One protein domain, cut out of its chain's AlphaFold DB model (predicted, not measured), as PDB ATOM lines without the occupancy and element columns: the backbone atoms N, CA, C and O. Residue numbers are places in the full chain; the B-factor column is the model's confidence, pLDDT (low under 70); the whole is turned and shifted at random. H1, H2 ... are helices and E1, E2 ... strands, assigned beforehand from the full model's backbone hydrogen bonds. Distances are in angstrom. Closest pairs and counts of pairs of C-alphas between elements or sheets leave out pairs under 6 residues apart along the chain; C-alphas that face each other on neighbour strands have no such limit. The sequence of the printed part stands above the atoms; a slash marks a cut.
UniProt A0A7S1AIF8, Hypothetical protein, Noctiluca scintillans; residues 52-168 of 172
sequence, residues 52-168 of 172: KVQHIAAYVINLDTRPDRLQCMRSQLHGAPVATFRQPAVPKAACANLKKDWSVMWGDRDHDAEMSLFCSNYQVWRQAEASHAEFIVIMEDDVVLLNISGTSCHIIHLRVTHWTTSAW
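AT A GLANCE: This is residues 52 to 168 of the 172 residues of the protein "Hypothetical protein" of Noctiluca scintillans (UniProt A0A7S1AIF8). A small sheet of three parallel strands, E2 E1 E3, makes the core, with the long helix H3 slanting over one face and the shorter helix H1 over the other. The short helix H2 packs on the first part of H3, off the sheet, and residues 141 to 168 make a long loop and tail after E3. The printed part has 117 residues with three named helices and three named strands, in the order E1 H1 E2 H2 H3 E3. The class is mixed, helices and strands, though under half of the residues are in named elements. The whole is compact, with a radius of gyration of the C-alphas of 15.2 A and spans of 43 by 35 by 22 A.

IN THESE COORDINATES: Find C-alpha 56 at (-31.680, 0.942, 9.864); from there E1, residues 56 to 62, runs 19.4 A. Its neighbours are E2, residues 83 to 88, 16.5 A long, and E3, residues 135 to 140, 16.9 A long, ending at C-alpha 140 at (-41.046, -11.356, 16.434). Go next to C-alpha 111 at (-37.859, -20.600, 31.032), where H3, residues 111 to 129, begins its 26.5 A. H1 is residues 67 to 77, 15.2 A, and H2 is residues 92 to 95, 5.6 A.

HOW THE PARTS SIT: Look first at E1, the inner strand. It is parallel to E3 at 18 degrees, with N 59 and O 137 within hydrogen-bond range at 2.8 A. On its other side it is parallel to E2 at 27 degrees, with N 60 and O 85 at 2.8 A. The sheet and its helices make three layers, helices on both faces of a sheet: H3 and H1 lie on opposite faces. H3 has a height over the sheet of 9.8 A and runs slantwise to the strands, only just, at 31 degrees to E1 on the local plane; its closest C-alphas to E1 are those of Ile 61 and Ser 120, 7.0 A apart. H1, at a height of 9.3 A, runs along the strands, at 12 degrees to E1 on the local plane; the closest C-alphas are those of Asn 62 and Leu 70, 6.4 A apart. E1, H1, E2 form a strand-helix-strand unit, two parallel neighbour strands with a helix between them along the chain, and its crossover is right-handed. E2, H2 H3, E3 form a split one, with E1 between its strands, also right-handed. H2 is not on the sheet; it touches residues 112 to 119 of H3 alone, closest at the C-alphas of Lys 92 and Ser 116, 4.2 A apart. In H1 and H3 every O i to N i+4 pair is within hydrogen-bond range; H2 is too short for such a pair.

THE WHOLE: The two C-alphas farthest apart, those of Lys 52 and Asp 108, are 46.9 A apart. The printed part has no cut. The link from H2 to H3, 15 residues, is long. Check the B-factor column at residues 52 to 54 and 147 to 168, where the model's pLDDT is under 70; the mean of the printed part is 82.1.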
ATOM      1  N   LYS A  52     -27.203  11.639   5.430       56.16
ATOM      2  CA  LYS A  52     -26.978  10.189   5.499       56.16
ATOM      3  C   LYS A  52     -28.236   9.519   6.034       56.16
ATOM      4  O   LYS A  52     -28.600   9.721   7.194       56.16
ATOM      5  N   VAL A  53     -28.927   8.792   5.159       54.94
ATOM      6  CA  VAL A  53     -30.088   8.003   5.551       54.94
ATOM      7  C   VAL A  53     -29.571   7.024   6.590       54.94
ATOM      8  O   VAL A  53     -28.692   6.219   6.292       54.94
ATOM      9  N   GLN A  54     -30.052   7.160   7.825       60.25
ATOM     10  CA  GLN A  54     -29.648   6.298   8.930       60.25
ATOM     11  C   GLN A  54     -29.814   4.844   8.487       60.25
ATOM     12  O   GLN A  54     -30.897   4.440   8.052       60.25
ATOM     13  N   HIS A  55     -28.732   4.069   8.556       83.50
ATOM     14  CA  HIS A  55     -28.727   2.677   8.122       83.50
ATOM     15  C   HIS A  55     -29.488   1.839   9.158       83.50
ATOM     16  O   HIS A  55     -28.895   1.290  10.085       83.50
ATOM     17  N   ILE A  56     -30.816   1.787   9.036       88.12
ATOM     18  CA  ILE A  56     -31.680   0.942   9.864       88.12
ATOM     19  C   ILE A  56     -31.766  -0.447   9.223       88.12
ATOM     20  O   ILE A  56     -32.127  -0.577   8.050       88.12
ATOM     21  N   ALA A  57     -31.487  -1.490  10.004       90.75
ATOM     22  CA  ALA A  57     -31.742  -2.878   9.621       90.75
ATOM     23  C   ALA A  57     -32.872  -3.474  10.469       90.75
ATOM     24  O   ALA A  57     -32.832  -3.435  11.699       90.75
ATOM     25  N   ALA A  58     -33.878  -4.048   9.818       93.06
ATOM     26  CA  ALA A  58     -34.984  -4.725  10.476       93.06
ATOM     27  C   ALA A  58     -34.801  -6.247  10.400       93.06
ATOM     28  O   ALA A  58     -34.573  -6.801   9.329       93.06
ATOM     29  N   TYR A  59     -34.944  -6.935  11.526       95.75
ATOM     30  CA  TYR A  59     -34.861  -8.387  11.636       95.75
ATOM     31  C   TYR A  59     -36.189  -8.929  12.154       95.75
ATOM     32  O   TYR A  59     -36.722  -8.421  13.138       95.75
ATOM     33  N   VAL A  60     -36.710  -9.970  11.511       96.00
ATOM     34  CA  VAL A  60     -37.926 -10.678  11.925       96.00
ATOM     35  C   VAL A  60     -37.547 -12.083  12.379       96.00
ATOM     36  O   VAL A  60     -37.138 -12.908  11.558       96.00
ATOM     37  N   ILE A  61     -37.681 -12.347  13.677       96.62
ATOM     38  CA  ILE A  61     -37.542 -13.669  14.285       96.62
ATOM     39  C   ILE A  61     -38.821 -14.454  14.002       96.62
ATOM     40  O   ILE A  61     -39.905 -14.027  14.377       96.62
ATOM     41  N   ASN A  62     -38.701 -15.603  13.343       96.81
ATOM     42  CA  ASN A  62     -39.844 -16.421  12.946       96.81
ATOM     43  C   ASN A  62     -39.543 -17.907  13.137       96.81
ATOM     44  O   ASN A  62     -38.451 -18.379  12.809       96.81
ATOM     45  N   LEU A  63     -40.533 -18.659  13.615       95.12
ATOM     46  CA  LEU A  63     -40.460 -20.118  13.635       95.12
ATOM     47  C   LEU A  63     -40.544 -20.663  12.204       95.12
ATOM     48  O   LEU A  63     -41.465 -20.324  11.463       95.12
ATOM     49  N   ASP A  64     -39.643 -21.576  11.828       95.75
ATOM     50  CA  ASP A  64     -39.679 -22.240  10.510       95.75
ATOM     51  C   ASP A  64     -41.009 -22.976  10.255       95.75
ATOM     52  O   ASP A  64     -41.442 -23.125   9.115       95.75
ATOM     53  N   THR A  65     -41.696 -23.387  11.323       96.38
ATOM     54  CA  THR A  65     -43.007 -24.046  11.278       96.38
ATOM     55  C   THR A  65     -44.184 -23.083  11.078       96.38
ATOM     56  O   THR A  65     -45.319 -23.543  10.952       96.38
ATOM     57  N   ARG A  66     -43.947 -21.763  11.043       94.88
ATOM     58  CA  ARG A  66     -44.965 -20.703  10.912       94.88
ATOM     59  C   ARG A  66     -44.752 -19.839   9.658       94.88
ATOM     60  O   ARG A  66     -44.539 -18.625   9.768       94.88
ATOM     61  N   PRO A  67     -44.809 -20.425   8.444       95.06
ATOM     62  CA  PRO A  67     -44.644 -19.669   7.201       95.06
ATOM     63  C   PRO A  67     -45.780 -18.662   6.963       95.06
ATOM     64  O   PRO A  67     -45.568 -17.646   6.301       95.06
ATOM     65  N   ASP A  68     -46.961 -18.904   7.545       94.31
ATOM     66  CA  ASP A  68     -48.103 -17.983   7.554       94.31
ATOM     67  C   ASP A  68     -47.731 -16.632   8.182       94.31
ATOM     68  O   ASP A  68     -48.000 -15.568   7.615       94.31
ATOM     69  N   ARG A  69     -47.045 -16.672   9.331       93.62
ATOM     70  CA  ARG A  69     -46.604 -15.478  10.060       93.62
ATOM     71  C   ARG A  69     -45.483 -14.746   9.331       93.62
ATOM     72  O   ARG A  69     -45.511 -13.522   9.223       93.62
ATOM     73  N   LEU A  70     -44.556 -15.484   8.722       93.31
ATOM     74  CA  LEU A  70     -43.511 -14.894   7.887       93.31
ATOM     75  C   LEU A  70     -44.087 -14.145   6.677       93.31
ATOM     76  O   LEU A  70     -43.686 -13.014   6.402       93.31
ATOM     77  N   GLN A  71     -45.030 -14.756   5.952       93.12
ATOM     78  CA  GLN A  71     -45.679 -14.128   4.795       93.12
ATOM     79  C   GLN A  71     -46.435 -12.857   5.196       93.12
ATOM     80  O   GLN A  71     -46.422 -11.850   4.480       93.12
ATOM     81  N   CYS A  72     -47.062 -12.899   6.364       91.88
ATOM     82  CA  CYS A  72     -47.718 -11.760   6.965       91.88
ATOM     83  C   CYS A  72     -46.744 -10.616   7.280       91.88
ATOM     84  O   CYS A  72     -46.961  -9.498   6.811       91.88
ATOM     85  N   MET A  73     -45.644 -10.882   7.988       92.25
ATOM     86  CA  MET A  73     -44.625  -9.864   8.280       92.25
ATOM     87  C   MET A  73     -43.994  -9.303   7.007       92.25
ATOM     88  O   MET A  73     -43.806  -8.094   6.892       92.25
ATOM     89  N   ARG A  74     -43.754 -10.154   6.002       92.19
ATOM     90  CA  ARG A  74     -43.295  -9.712   4.679       92.19
ATOM     91  C   ARG A  74     -44.281  -8.743   4.028       92.19
ATOM     92  O   ARG A  74     -43.850  -7.757   3.447       92.19
ATOM     93  N   SER A  75     -45.583  -9.008   4.132       90.88
ATOM     94  CA  SER A  75     -46.621  -8.110   3.606       90.88
ATOM     95  C   SER A  75     -46.657  -6.779   4.360       90.88
ATOM     96  O   SER A  75     -46.687  -5.729   3.723       90.88
ATOM     97  N   GLN A  76     -46.586  -6.811   5.697       89.25
ATOM     98  CA  GLN A  76     -46.560  -5.601   6.531       89.25
ATOM     99  C   GLN A  76     -45.329  -4.722   6.244       89.25
ATOM    100  O   GLN A  76     -45.422  -3.497   6.263       89.25
ATOM    101  N   LEU A  77     -44.186  -5.341   5.942       90.06
ATOM    102  CA  LEU A  77     -42.915  -4.653   5.704       90.06
ATOM    103  C   LEU A  77     -42.617  -4.379   4.222       90.06
ATOM    104  O   LEU A  77     -41.591  -3.777   3.920       90.06
ATOM    105  N   HIS A  78     -43.489  -4.786   3.295       88.81
ATOM    106  CA  HIS A  78     -43.224  -4.723   1.853       88.81
ATOM    107  C   HIS A  78     -42.875  -3.312   1.347       88.81
ATOM    108  O   HIS A  78     -42.079  -3.165   0.427       88.81
ATOM    109  N   GLY A  79     -43.469  -2.273   1.941       84.56
ATOM    110  CA  GLY A  79     -43.207  -0.872   1.592       84.56
ATOM    111  C   GLY A  79     -42.243  -0.150   2.533       84.56
ATOM    112  O   GLY A  79     -42.095   1.066   2.418       84.56
ATOM    113  N   ALA A  80     -41.641  -0.845   3.499       85.69
ATOM    114  CA  ALA A  80     -40.761  -0.208   4.466       85.69
ATOM    115  C   ALA A  80     -39.429   0.182   3.790       85.69
ATOM    116  O   ALA A  80     -38.809  -0.668   3.150       85.69
ATOM    117  N   PRO A  81     -38.941   1.429   3.941       88.25
ATOM    118  CA  PRO A  81     -37.690   1.887   3.332       88.25
ATOM    119  C   PRO A  81     -36.460   1.421   4.135       88.25
ATOM    120  O   PRO A  81     -35.537   2.193   4.378       88.25
ATOM    121  N   VAL A  82     -36.466   0.172   4.605       87.44
ATOM    122  CA  VAL A  82     -35.400  -0.422   5.423       87.44
ATOM    123  C   VAL A  82     -35.115  -1.840   4.950       87.44
ATOM    124  O   VAL A  82     -36.016  -2.554   4.504       87.44
ATOM    125  N   ALA A  83     -33.860  -2.273   5.065       89.25
ATOM    126  CA  ALA A  83     -33.509  -3.656   4.776       89.25
ATOM    127  C   ALA A  83     -34.178  -4.577   5.804       89.25
ATOM    128  O   ALA A  83     -34.102  -4.322   7.007       89.25
ATOM    129  N   THR A  84     -34.833  -5.636   5.329       91.69
ATOM    130  CA  THR A  84     -35.531  -6.606   6.176       91.69
ATOM    131  C   THR A  84     -34.894  -7.981   6.045       91.69
ATOM    132  O   THR A  84     -34.675  -8.488   4.944       91.69
ATOM    133  N   PHE A  85     -34.595  -8.595   7.182       94.94
ATOM    134  CA  PHE A  85     -33.923  -9.883   7.273       94.94
ATOM    135  C   PHE A  85     -34.781 -10.855   8.067       94.94
ATOM    136  O   PHE A  85     -35.384 -10.501   9.079       94.94
ATOM    137  N   ARG A  86     -34.814 -12.109   7.627       95.88
ATOM    138  CA  ARG A  86     -35.406 -13.189   8.409       95.88
ATOM    139  C   ARG A  86     -34.343 -13.785   9.325       95.88
ATOM    140  O   ARG A  86     -33.311 -14.238   8.840       95.88
ATOM    141  N   GLN A  87     -34.657 -13.880  10.609       97.25
ATOM    142  CA  GLN A  87     -33.928 -14.687  11.578       97.25
ATOM    143  C   GLN A  87     -34.765 -15.931  11.919       97.25
ATOM    144  O   GLN A  87     -35.870 -15.791  12.444       97.25
ATOM    145  N   PRO A  88     -34.274 -17.156  11.680       97.38
ATOM    146  CA  PRO A  88     -34.909 -18.344  12.237       97.38
ATOM    147  C   PRO A  88     -34.898 -18.282  13.768       97.38
ATOM    148  O   PRO A  88     -33.858 -18.010  14.377       97.38
ATOM    149  N   ALA A  89     -36.042 -18.537  14.397       96.31
ATOM    150  CA  ALA A  89     -36.090 -18.769  15.833       96.31
ATOM    151  C   ALA A  89     -35.289 -20.034  16.166       96.31
ATOM    152  O   ALA A  89     -35.431 -21.068  15.509       96.31
ATOM    153  N   VAL A  90     -34.439 -19.953  17.185       96.38
ATOM    154  CA  VAL A  90     -33.532 -21.038  17.572       96.38
ATOM    155  C   VAL A  90     -33.827 -21.525  18.990       96.38
ATOM    156  O   VAL A  90     -34.187 -20.725  19.856       96.38
ATOM    157  N   PRO A  91     -33.662 -22.831  19.269       95.88
ATOM    158  CA  PRO A  91     -33.855 -23.355  20.613       95.88
ATOM    159  C   PRO A  91     -32.729 -22.892  21.541       95.88
ATOM    160  O   PRO A  91     -31.608 -22.640  21.097       95.88
ATOM    161  N   LYS A  92     -32.974 -22.916  22.858       92.56
ATOM    162  CA  LYS A  92     -31.962 -22.621  23.897       92.56
ATOM    163  C   LYS A  92     -30.619 -23.340  23.682       92.56
ATOM    164  O   LYS A  92     -29.564 -22.802  24.007       92.56
ATOM    165  N   ALA A  93     -30.651 -24.552  23.118       94.38
ATOM    166  CA  ALA A  93     -29.467 -25.369  22.859       94.38
ATOM    167  C   ALA A  93     -28.498 -24.726  21.851       94.38
ATOM    168  O   ALA A  93     -27.296 -24.968  21.933       94.38
ATOM    169  N   ALA A  94     -28.988 -23.868  20.949       94.19
ATOM    170  CA  ALA A  94     -28.151 -23.134  20.000       94.19
ATOM    171  C   ALA A  94     -27.251 -22.085  20.683       94.19
ATOM    172  O   ALA A  94     -26.256 -21.662  20.100       94.19
ATOM    173  N   CYS A  95     -27.562 -21.705  21.928       89.62
ATOM    174  CA  CYS A  95     -26.765 -20.797  22.751       89.62
ATOM    175  C   CYS A  95     -26.376 -21.449  24.087       89.62
ATOM    176  O   CYS A  95     -26.471 -20.822  25.140       89.62
ATOM    177  N   ALA A  96     -25.922 -22.709  24.060       89.38
ATOM    178  CA  ALA A  96     -25.574 -23.467  25.270       89.38
ATOM    179  C   ALA A  96     -24.522 -22.783  26.172       89.38
ATOM    180  O   ALA A  96     -24.521 -22.998  27.382       89.38
ATOM    181  N   ASN A  97     -23.656 -21.946  25.591       86.19
ATOM    182  CA  ASN A  97     -22.588 -21.237  26.302       86.19
ATOM    183  C   ASN A  97     -23.040 -19.923  26.948       86.19
ATOM    184  O   ASN A  97     -22.259 -19.285  27.654       86.19
ATOM    185  N   LEU A  98     -24.278 -19.498  26.700       82.62
ATOM    186  CA  LEU A  98     -24.760 -18.237  27.218       82.62
ATOM    187  C   LEU A  98     -25.049 -18.358  28.719       82.62
ATOM    188  O   LEU A  98     -25.769 -19.258  29.164       82.62
ATOM    189  N   LYS A  99     -24.479 -17.445  29.512       82.31
ATOM    190  CA  LYS A  99     -24.637 -17.454  30.967       82.31
ATOM    191  C   LYS A  99     -26.110 -17.276  31.328       82.31
ATOM    192  O   LYS A  99     -26.720 -16.253  31.023       82.31
ATOM    193  N   LYS A 100     -26.654 -18.265  32.032       80.75
ATOM    194  CA  LYS A 100     -28.006 -18.205  32.584       80.75
ATOM    195  C   LYS A 100     -28.010 -17.253  33.770       80.75
ATOM    196  O   LYS A 100     -27.262 -17.461  34.726       80.75
ATOM    197  N   ASP A 101     -28.840 -16.221  33.706       77.75
ATOM    198  CA  ASP A 101     -29.092 -15.348  34.847       77.75
ATOM    199  C   ASP A 101     -30.438 -15.710  35.466       77.75
ATOM    200  O   ASP A 101     -31.485 -15.160  35.138       77.75
ATOM    201  N   TRP A 102     -30.405 -16.697  36.356       75.44
ATOM    202  CA  TRP A 102     -31.602 -17.176  37.040       75.44
ATOM    203  C   TRP A 102     -32.233 -16.118  37.953       75.44
ATOM    204  O   TRP A 102     -33.385 -16.271  38.338       75.44
ATOM    205  N   SER A 103     -31.511 -15.041  38.294       77.19
ATOM    206  CA  SER A 103     -32.015 -14.004  39.205       77.19
ATOM    207  C   SER A 103     -33.179 -13.195  38.623       77.19
ATOM    208  O   SER A 103     -33.965 -12.609  39.360       77.19
ATOM    209  N   VAL A 104     -33.308 -13.194  37.298       75.12
ATOM    210  CA  VAL A 104     -34.309 -12.437  36.535       75.12
ATOM    211  C   VAL A 104     -35.340 -13.340  35.853       75.12
ATOM    212  O   VAL A 104     -36.347 -12.846  35.352       75.12
ATOM    213  N   MET A 105     -35.133 -14.659  35.910       78.56
ATOM    214  CA  MET A 105     -36.090 -15.697  35.524       78.56
ATOM    215  C   MET A 105     -36.904 -16.116  36.756       78.56
ATOM    216  O   MET A 105     -36.582 -17.093  37.430       78.56
ATOM    217  N   TRP A 106     -37.934 -15.342  37.096       81.50
ATOM    218  CA  TRP A 106     -38.780 -15.590  38.269       81.50
ATOM    219  C   TRP A 106     -40.155 -16.163  37.888       81.50
ATOM    220  O   TRP A 106     -40.708 -15.849  36.833       81.50
ATOM    221  N   GLY A 107     -40.726 -16.977  38.783       87.31
ATOM    222  CA  GLY A 107     -42.057 -17.578  38.639       87.31
ATOM    223  C   GLY A 107     -42.116 -18.832  37.757       87.31
ATOM    224  O   GLY A 107     -41.094 -19.369  37.329       87.31
ATOM    225  N   ASP A 108     -43.342 -19.281  37.476       89.62
ATOM    226  CA  ASP A 108     -43.649 -20.526  36.748       89.62
ATOM    227  C   ASP A 108     -43.700 -20.337  35.217       89.62
ATOM    228  O   ASP A 108     -44.480 -20.978  34.512       89.62
ATOM    229  N   ARG A 109     -42.911 -19.395  34.689       87.19
ATOM    230  CA  ARG A 109     -42.846 -19.114  33.249       87.19
ATOM    231  C   ARG A 109     -42.098 -20.237  32.528       87.19
ATOM    232  O   ARG A 109     -41.298 -20.956  33.125       87.19
ATOM    233  N   ASP A 110     -42.340 -20.374  31.227       91.06
ATOM    234  CA  ASP A 110     -41.577 -21.301  30.393       91.06
ATOM    235  C   ASP A 110     -40.166 -20.743  30.143       91.06
ATOM    236  O   ASP A 110     -39.896 -20.053  29.157       91.06
ATOM    237  N   HIS A 111     -39.257 -21.040  31.073       88.88
ATOM    238  CA  HIS A 111     -37.859 -20.600  31.032       88.88
ATOM    239  C   HIS A 111     -37.118 -21.097  29.786       88.88
ATOM    240  O   HIS A 111     -36.161 -20.464  29.335       88.88
ATOM    241  N   ASP A 112     -37.548 -22.212  29.194       90.69
ATOM    242  CA  ASP A 112     -36.944 -22.736  27.972       90.69
ATOM    243  C   ASP A 112     -37.360 -21.921  26.748       90.69
ATOM    244  O   ASP A 112     -36.510 -21.616  25.898       90.69
ATOM    245  N   ALA A 113     -38.632 -21.526  26.672       90.38
ATOM    246  CA  ALA A 113     -39.116 -20.601  25.653       90.38
ATOM    247  C   ALA A 113     -38.440 -19.226  25.784       90.38
ATOM    248  O   ALA A 113     -37.949 -18.688  24.790       90.38
ATOM    249  N   GLU A 114     -38.313 -18.696  27.004       89.12
ATOM    250  CA  GLU A 114     -37.640 -17.413  27.255       89.12
ATOM    251  C   GLU A 114     -36.162 -17.442  26.849       89.12
ATOM    252  O   GLU A 114     -35.678 -16.530  26.171       89.12
ATOM    253  N   MET A 115     -35.446 -18.519  27.183       90.12
ATOM    254  CA  MET A 115     -34.054 -18.705  26.765       90.12
ATOM    255  C   MET A 115     -33.909 -18.889  25.250       90.12
ATOM    256  O   MET A 115     -32.909 -18.457  24.673       90.12
ATOM    257  N   SER A 116     -34.888 -19.513  24.594       92.62
ATOM    258  CA  SER A 116     -34.906 -19.661  23.133       92.62
ATOM    259  C   SER A 116     -35.121 -18.309  22.441       92.62
ATOM    260  O   SER A 116     -34.402 -17.968  21.496       92.62
ATOM    261  N   LEU A 117     -36.028 -17.482  22.968       90.56
ATOM    262  CA  LEU A 117     -36.231 -16.111  22.495       90.56
ATOM    263  C   LEU A 117     -34.975 -15.258  22.701       90.56
ATOM    264  O   LEU A 117     -34.549 -14.548  21.786       90.56
ATOM    265  N   PHE A 118     -34.337 -15.364  23.868       89.81
ATOM    266  CA  PHE A 118     -33.076 -14.681  24.133       89.81
ATOM    267  C   PHE A 118     -31.991 -15.102  23.136       89.81
ATOM    268  O   PHE A 118     -31.328 -14.255  22.540       89.81
ATOM    269  N   CYS A 119     -31.828 -16.408  22.920       93.56
ATOM    270  CA  CYS A 119     -30.845 -16.938  21.978       93.56
ATOM    271  C   CYS A 119     -31.085 -16.417  20.553       93.56
ATOM    272  O   CYS A 119     -30.142 -16.020  19.868       93.56
ATOM    273  N   SER A 120     -32.349 -16.339  20.136       95.56
ATOM    274  CA  SER A 120     -32.731 -15.787  18.832       95.56
ATOM    275  C   SER A 120     -32.354 -14.305  18.710       95.56
ATOM    276  O   SER A 120     -31.745 -13.909  17.717       95.56
ATOM    277  N   ASN A 121     -32.609 -13.500  19.746       93.81
ATOM    278  CA  ASN A 121     -32.185 -12.094  19.798       93.81
ATOM    279  C   ASN A 121     -30.653 -11.943  19.780       93.81
ATOM    280  O   ASN A 121     -30.123 -11.091  19.069       93.81
ATOM    281  N   TYR A 122     -29.930 -12.798  20.508       92.25
ATOM    282  CA  TYR A 122     -28.466 -12.794  20.521       92.25
ATOM    283  C   TYR A 122     -27.876 -13.067  19.128       92.25
ATOM    284  O   TYR A 122     -26.914 -12.414  18.725       92.25
ATOM    285  N   GLN A 123     -28.465 -13.987  18.358       93.94
ATOM    286  CA  GLN A 123     -28.022 -14.242  16.984       93.94
ATOM    287  C   GLN A 123     -28.259 -13.051  16.053       93.94
ATOM    288  O   GLN A 123     -27.385 -12.752  15.235       93.94
ATOM    289  N   VAL A 124     -29.385 -12.345  16.201       94.31
ATOM    290  CA  VAL A 124     -29.622 -11.092  15.467       94.31
ATOM    291  C   VAL A 124     -28.554 -10.064  15.811       94.31
ATOM    292  O   VAL A 124     -27.972  -9.468  14.910       94.31
ATOM    293  N   TRP A 125     -28.238  -9.898  17.097       90.94
ATOM    294  CA  TRP A 125     -27.179  -8.982  17.517       90.94
ATOM    295  C   TRP A 125     -25.821  -9.345  16.900       90.94
ATOM    296  O   TRP A 125     -25.146  -8.468  16.371       90.94
ATOM    297  N   ARG A 126     -25.445 -10.631  16.878       91.19
ATOM    298  CA  ARG A 126     -24.200 -11.095  16.235       91.19
ATOM    299  C   ARG A 126     -24.145 -10.763  14.743       91.19
ATOM    300  O   ARG A 126     -23.077 -10.435  14.232       91.19
ATOM    301  N   GLN A 127     -25.272 -10.862  14.044       91.50
ATOM    302  CA  GLN A 127     -25.365 -10.488  12.629       91.50
ATOM    303  C   GLN A 127     -25.291  -8.972  12.444       91.50
ATOM    304  O   GLN A 127     -24.556  -8.489  11.585       91.50
ATOM    305  N   ALA A 128     -25.999  -8.224  13.286       89.12
ATOM    306  CA  ALA A 128     -25.996  -6.770  13.279       89.12
ATOM    307  C   ALA A 128     -24.614  -6.179  13.593       89.12
ATOM    308  O   ALA A 128     -24.216  -5.216  12.944       89.12
ATOM    309  N   GLU A 129     -23.861  -6.776  14.521       88.44
ATOM    310  CA  GLU A 129     -22.484  -6.388  14.866       88.44
ATOM    311  C   GLU A 129     -21.529  -6.494  13.663       88.44
ATOM    312  O   GLU A 129     -20.582  -5.713  13.539       88.44
ATOM    313  N   ALA A 130     -21.786  -7.449  12.765       87.44
ATOM    314  CA  ALA A 130     -21.047  -7.618  11.518       87.44
ATOM    315  C   ALA A 130     -21.557  -6.710  10.379       87.44
ATOM    316  O   ALA A 130     -20.960  -6.689   9.303       87.44
ATOM    317  N   SER A 131     -22.653  -5.979  10.595       85.62
ATOM    318  CA  SER A 131     -23.262  -5.080   9.613       85.62
ATOM    319  C   SER A 131     -22.802  -3.626   9.792       85.62
ATOM    320  O   SER A 131     -22.212  -3.261  10.806       85.62
ATOM    321  N   HIS A 132     -23.109  -2.773   8.811       83.25
ATOM    322  CA  HIS A 132     -22.914  -1.319   8.896       83.25
ATOM    323  C   HIS A 132     -24.157  -0.571   9.413       83.25
ATOM    324  O   HIS A 132     -24.248   0.645   9.256       83.25
ATOM    325  N   ALA A 133     -25.141  -1.279   9.980       85.00
ATOM    326  CA  ALA A 133     -26.351  -0.651  10.493       85.00
ATOM    327  C   ALA A 133     -26.046   0.199  11.736       85.00
ATOM    328  O   ALA A 133     -25.396  -0.257  12.676       85.00
ATOM    329  N   GLU A 134     -26.545   1.434  11.752       85.81
ATOM    330  CA  GLU A 134     -26.451   2.329  12.912       85.81
ATOM    331  C   GLU A 134     -27.501   1.967  13.965       85.81
ATOM    332  O   GLU A 134     -27.243   2.037  15.167       85.81
ATOM    333  N   PHE A 135     -28.670   1.530  13.490       87.81
ATOM    334  CA  PHE A 135     -29.796   1.107  14.307       87.81
ATOM    335  C   PHE A 135     -30.321  -0.232  13.811       87.81
ATOM    336  O   PHE A 135     -30.366  -0.500  12.607       87.81
ATOM    337  N   ILE A 136     -30.785  -1.054  14.745       91.69
ATOM    338  CA  ILE A 136     -31.499  -2.283  14.417       91.69
ATOM    339  C   ILE A 136     -32.874  -2.301  15.059       91.69
ATOM    340  O   ILE A 136     -33.062  -1.835  16.182       91.69
ATOM    341  N   VAL A 137     -33.828  -2.876  14.338       92.25
ATOM    342  CA  VAL A 137     -35.168  -3.176  14.833       92.25
ATOM    343  C   VAL A 137     -35.323  -4.686  14.812       92.25
ATOM    344  O   VAL A 137     -35.251  -5.296  13.751       92.25
ATOM    345  N   ILE A 138     -35.522  -5.295  15.976       93.81
ATOM    346  CA  ILE A 138     -35.781  -6.731  16.094       93.81
ATOM    347  C   ILE A 138     -37.268  -6.906  16.387       93.81
ATOM    348  O   ILE A 138     -37.793  -6.281  17.306       93.81
ATOM    349  N   MET A 139     -37.941  -7.718  15.582       94.44
ATOM    350  CA  MET A 139     -39.364  -8.025  15.685       94.44
ATOM    351  C   MET A 139     -39.546  -9.537  15.762       94.44
ATOM    352  O   MET A 139     -38.821 -10.279  15.107       94.44
ATOM    353  N   GLU A 140     -40.526  -9.991  16.528       94.12
ATOM    354  CA  GLU A 140     -41.046 -11.356  16.434       94.12
ATOM    355  C   GLU A 140     -42.071 -11.446  15.287       94.12
ATOM    356  O   GLU A 140     -42.487 -10.434  14.712       94.12
ATOM    357  N   ASP A 141     -42.456 -12.664  14.913       91.69
ATOM    358  CA  ASP A 141     -43.390 -12.912  13.812       91.69
ATOM    359  C   ASP A 141     -44.858 -12.636  14.168       91.69
ATOM    360  O   ASP A 141     -45.731 -12.782  13.311       91.69
ATOM    361  N   ASP A 142     -45.118 -12.200  15.402       87.25
ATOM    362  CA  ASP A 142     -46.411 -11.804  15.951       87.25
ATOM    363  C   ASP A 142     -46.583 -10.298  16.178       87.25
ATOM    364  O   ASP A 142     -47.622  -9.834  16.665       87.25
ATOM    365  N   VAL A 143     -45.606  -9.524  15.713       88.06
ATOM    366  CA  VAL A 143     -45.656  -8.070  15.727       88.06
ATOM    367  C   VAL A 143     -46.767  -7.539  14.814       88.06
ATOM    368  O   VAL A 143     -46.865  -7.866  13.629       88.06
ATOM    369  N   VAL A 144     -47.580  -6.635  15.366       83.06
ATOM    370  CA  VAL A 144     -48.560  -5.849  14.607       83.06
ATOM    371  C   VAL A 144     -48.035  -4.445  14.377       83.06
ATOM    372  O   VAL A 144     -47.891  -3.658  15.317       83.06
ATOM    373  N   LEU A 145     -47.824  -4.104  13.111       84.00
ATOM    374  CA  LEU A 145     -47.558  -2.740  12.686       84.00
ATOM    375  C   LEU A 145     -48.901  -2.081  12.366       84.00
ATOM    376  O   LEU A 145     -49.575  -2.401  11.390       84.00
ATOM    377  N   LEU A 146     -49.339  -1.184  13.247       74.75
ATOM    378  CA  LEU A 146     -50.559  -0.415  13.027       74.75
ATOM    379  C   LEU A 146     -50.318   0.566  11.859       74.75
ATOM    380  O   LEU A 146     -49.336   1.305  11.906       74.75
ATOM    381  N   ASN A 147     -51.263   0.622  10.897       60.09
ATOM    382  CA  ASN A 147     -51.378   1.524   9.716       60.09
ATOM    383  C   ASN A 147     -50.683   1.016   8.419       60.09
ATOM    384  O   ASN A 147     -49.543   0.593   8.477       60.09
ATOM    385  N   ILE A 148     -51.240   1.036   7.193       51.34
ATOM    386  CA  ILE A 148     -52.328   1.779   6.518       51.34
ATOM    387  C   ILE A 148     -52.937   0.805   5.469       51.34
ATOM    388  O   ILE A 148     -52.168   0.138   4.800       51.34
ATOM    389  N   SER A 149     -54.265   0.743   5.274       57.09
ATOM    390  CA  SER A 149     -54.994   0.012   4.189       57.09
ATOM    391  C   SER A 149     -55.615  -1.382   4.440       57.09
ATOM    392  O   SER A 149     -56.063  -2.021   3.492       57.09
ATOM    393  N   GLY A 150     -55.787  -1.824   5.689       58.00
ATOM    394  CA  GLY A 150     -56.857  -2.789   6.018       58.00
ATOM    395  C   GLY A 150     -56.593  -4.276   5.747       58.00
ATOM    396  O   GLY A 150     -57.503  -5.084   5.927       58.00
ATOM    397  N   THR A 151     -55.375  -4.685   5.390       57.94
ATOM    398  CA  THR A 151     -55.008  -6.110   5.376       57.94
ATOM    399  C   THR A 151     -54.615  -6.533   6.793       57.94
ATOM    400  O   THR A 151     -53.447  -6.520   7.169       57.94
ATOM    401  N   SER A 152     -55.616  -6.829   7.626       58.22
ATOM    402  CA  SER A 152     -55.388  -7.259   9.008       58.22
ATOM    403  C   SER A 152     -54.839  -8.679   9.023       58.22
ATOM    404  O   SER A 152     -55.567  -9.655   8.846       58.22
ATOM    405  N   CYS A 153     -53.541  -8.799   9.257       64.94
ATOM    406  CA  CYS A 153     -52.971 -10.041   9.722       64.94
ATOM    407  C   CYS A 153     -53.116 -10.079  11.246       64.94
ATOM    408  O   CYS A 153     -52.462  -9.326  11.962       64.94
ATOM    409  N   HIS A 154     -54.042 -10.892  11.749       56.38
ATOM    410  CA  HIS A 154     -54.326 -10.950  13.180       56.38
ATOM    411  C   HIS A 154     -53.173 -11.608  13.931       56.38
ATOM    412  O   HIS A 154     -53.032 -12.840  13.924       56.38
ATOM    413  N   ILE A 155     -52.362 -10.787  14.590       52.72
ATOM    414  CA  ILE A 155     -51.391 -11.244  15.577       52.72
ATOM    415  C   ILE A 155     -51.364 -10.300  16.780       52.72
ATOM    416  O   ILE A 155     -52.019  -9.265  16.759       52.72
ATOM    417  N   ILE A 156     -50.775 -10.722  17.894       44.62
ATOM    418  CA  ILE A 156     -50.842 -10.037  19.183       44.62
ATOM    419  C   ILE A 156     -49.418 -10.001  19.721       44.62
ATOM    420  O   ILE A 156     -48.815 -11.059  19.836       44.62
ATOM    421  N   HIS A 157     -49.006  -8.803  20.153       43.16
ATOM    422  CA  HIS A 157     -47.825  -8.476  20.958       43.16
ATOM    423  C   HIS A 157     -46.633  -7.883  20.176       43.16
ATOM    424  O   HIS A 157     -46.121  -8.447  19.224       43.16
ATOM    425  N   LEU A 158     -46.202  -6.684  20.587       43.22
ATOM    426  CA  LEU A 158     -45.024  -5.989  20.064       43.22
ATOM    427  C   LEU A 158     -44.030  -5.812  21.213       43.22
ATOM    428  O   LEU A 158     -44.350  -5.158  22.207       43.22
ATOM    429  N   ARG A 159     -42.808  -6.321  21.049       54.88
ATOM    430  CA  ARG A 159     -41.657  -5.951  21.879       54.88
ATOM    431  C   ARG A 159     -40.623  -5.279  20.978       54.88
ATOM    432  O   ARG A 159     -39.959  -5.944  20.197       54.88
ATOM    433  N   VAL A 160     -40.510  -3.954  21.072       51.38
ATOM    434  CA  VAL A 160     -39.413  -3.213  20.433       51.38
ATOM    435  C   VAL A 160     -38.278  -3.128  21.432       51.38
ATOM    436  O   VAL A 160     -38.454  -2.581  22.521       51.38
ATOM    437  N   THR A 161     -37.110  -3.637  21.059       52.84
ATOM    438  CA  THR A 161     -35.885  -3.401  21.817       52.84
ATOM    439  C   THR A 161     -35.004  -2.442  21.037       52.84
ATOM    440  O   THR A 161     -34.605  -2.734  19.910       52.84
ATOM    441  N   HIS A 162     -34.745  -1.272  21.617       51.88
ATOM    442  CA  HIS A 162     -33.822  -0.296  21.053       51.88
ATOM    443  C   HIS A 162     -32.407  -0.606  21.544       51.88
ATOM    444  O   HIS A 162     -32.185  -0.758  22.744       51.88
ATOM    445  N   TRP A 163     -31.461  -0.677  20.611       56.31
ATOM    446  CA  TRP A 163     -30.050  -0.907  20.895       56.31
ATOM    447  C   TRP A 163     -29.229   0.207  20.252       56.31
ATOM    448  O   TRP A 163     -29.288   0.382  19.036       56.31
ATOM    449  N   THR A 164     -28.449   0.941  21.044       53.19
ATOM    450  CA  THR A 164     -27.440   1.865  20.517       53.19
ATOM    451  C   THR A 164     -26.081   1.172  20.506       53.19
ATOM    452  O   THR A 164     -25.615   0.639  21.515       53.19
ATOM    453  N   THR A 165     -25.415   1.178  19.351       50.69
ATOM    454  CA  THR A 165     -24.066   0.606  19.186       50.69
ATOM    455  C   THR A 165     -23.015   1.328  20.038       50.69
ATOM    456  O   THR A 165     -22.003   0.735  20.404       50.69
ATOM    457  N   SER A 166     -23.272   2.578  20.440       51.34
ATOM    458  CA  SER A 166     -22.376   3.391  21.272       51.34
ATOM    459  C   SER A 166     -22.214   2.901  22.716       51.34
ATOM    460  O   SER A 166     -21.236   3.268  23.363       51.34
ATOM    461  N   ALA A 167     -23.118   2.056  23.224       49.66
ATOM    462  CA  ALA A 167     -22.998   1.472  24.562       49.66
ATOM    463  C   ALA A 167     -21.978   0.314  24.636       49.66
ATOM    464  O   ALA A 167     -21.665  -0.160  25.727       49.66
ATOM    465  N   TRP A 168     -21.440  -0.125  23.495       50.69
ATOM    466  CA  TRP A 168     -20.570  -1.292  23.390       50.69
ATOM    467  C   TRP A 168     -19.280  -0.891  22.683       50.69
ATOM    468  O   TRP A 168     -19.098  -1.112  21.485       50.69
TER     469      TRP A 168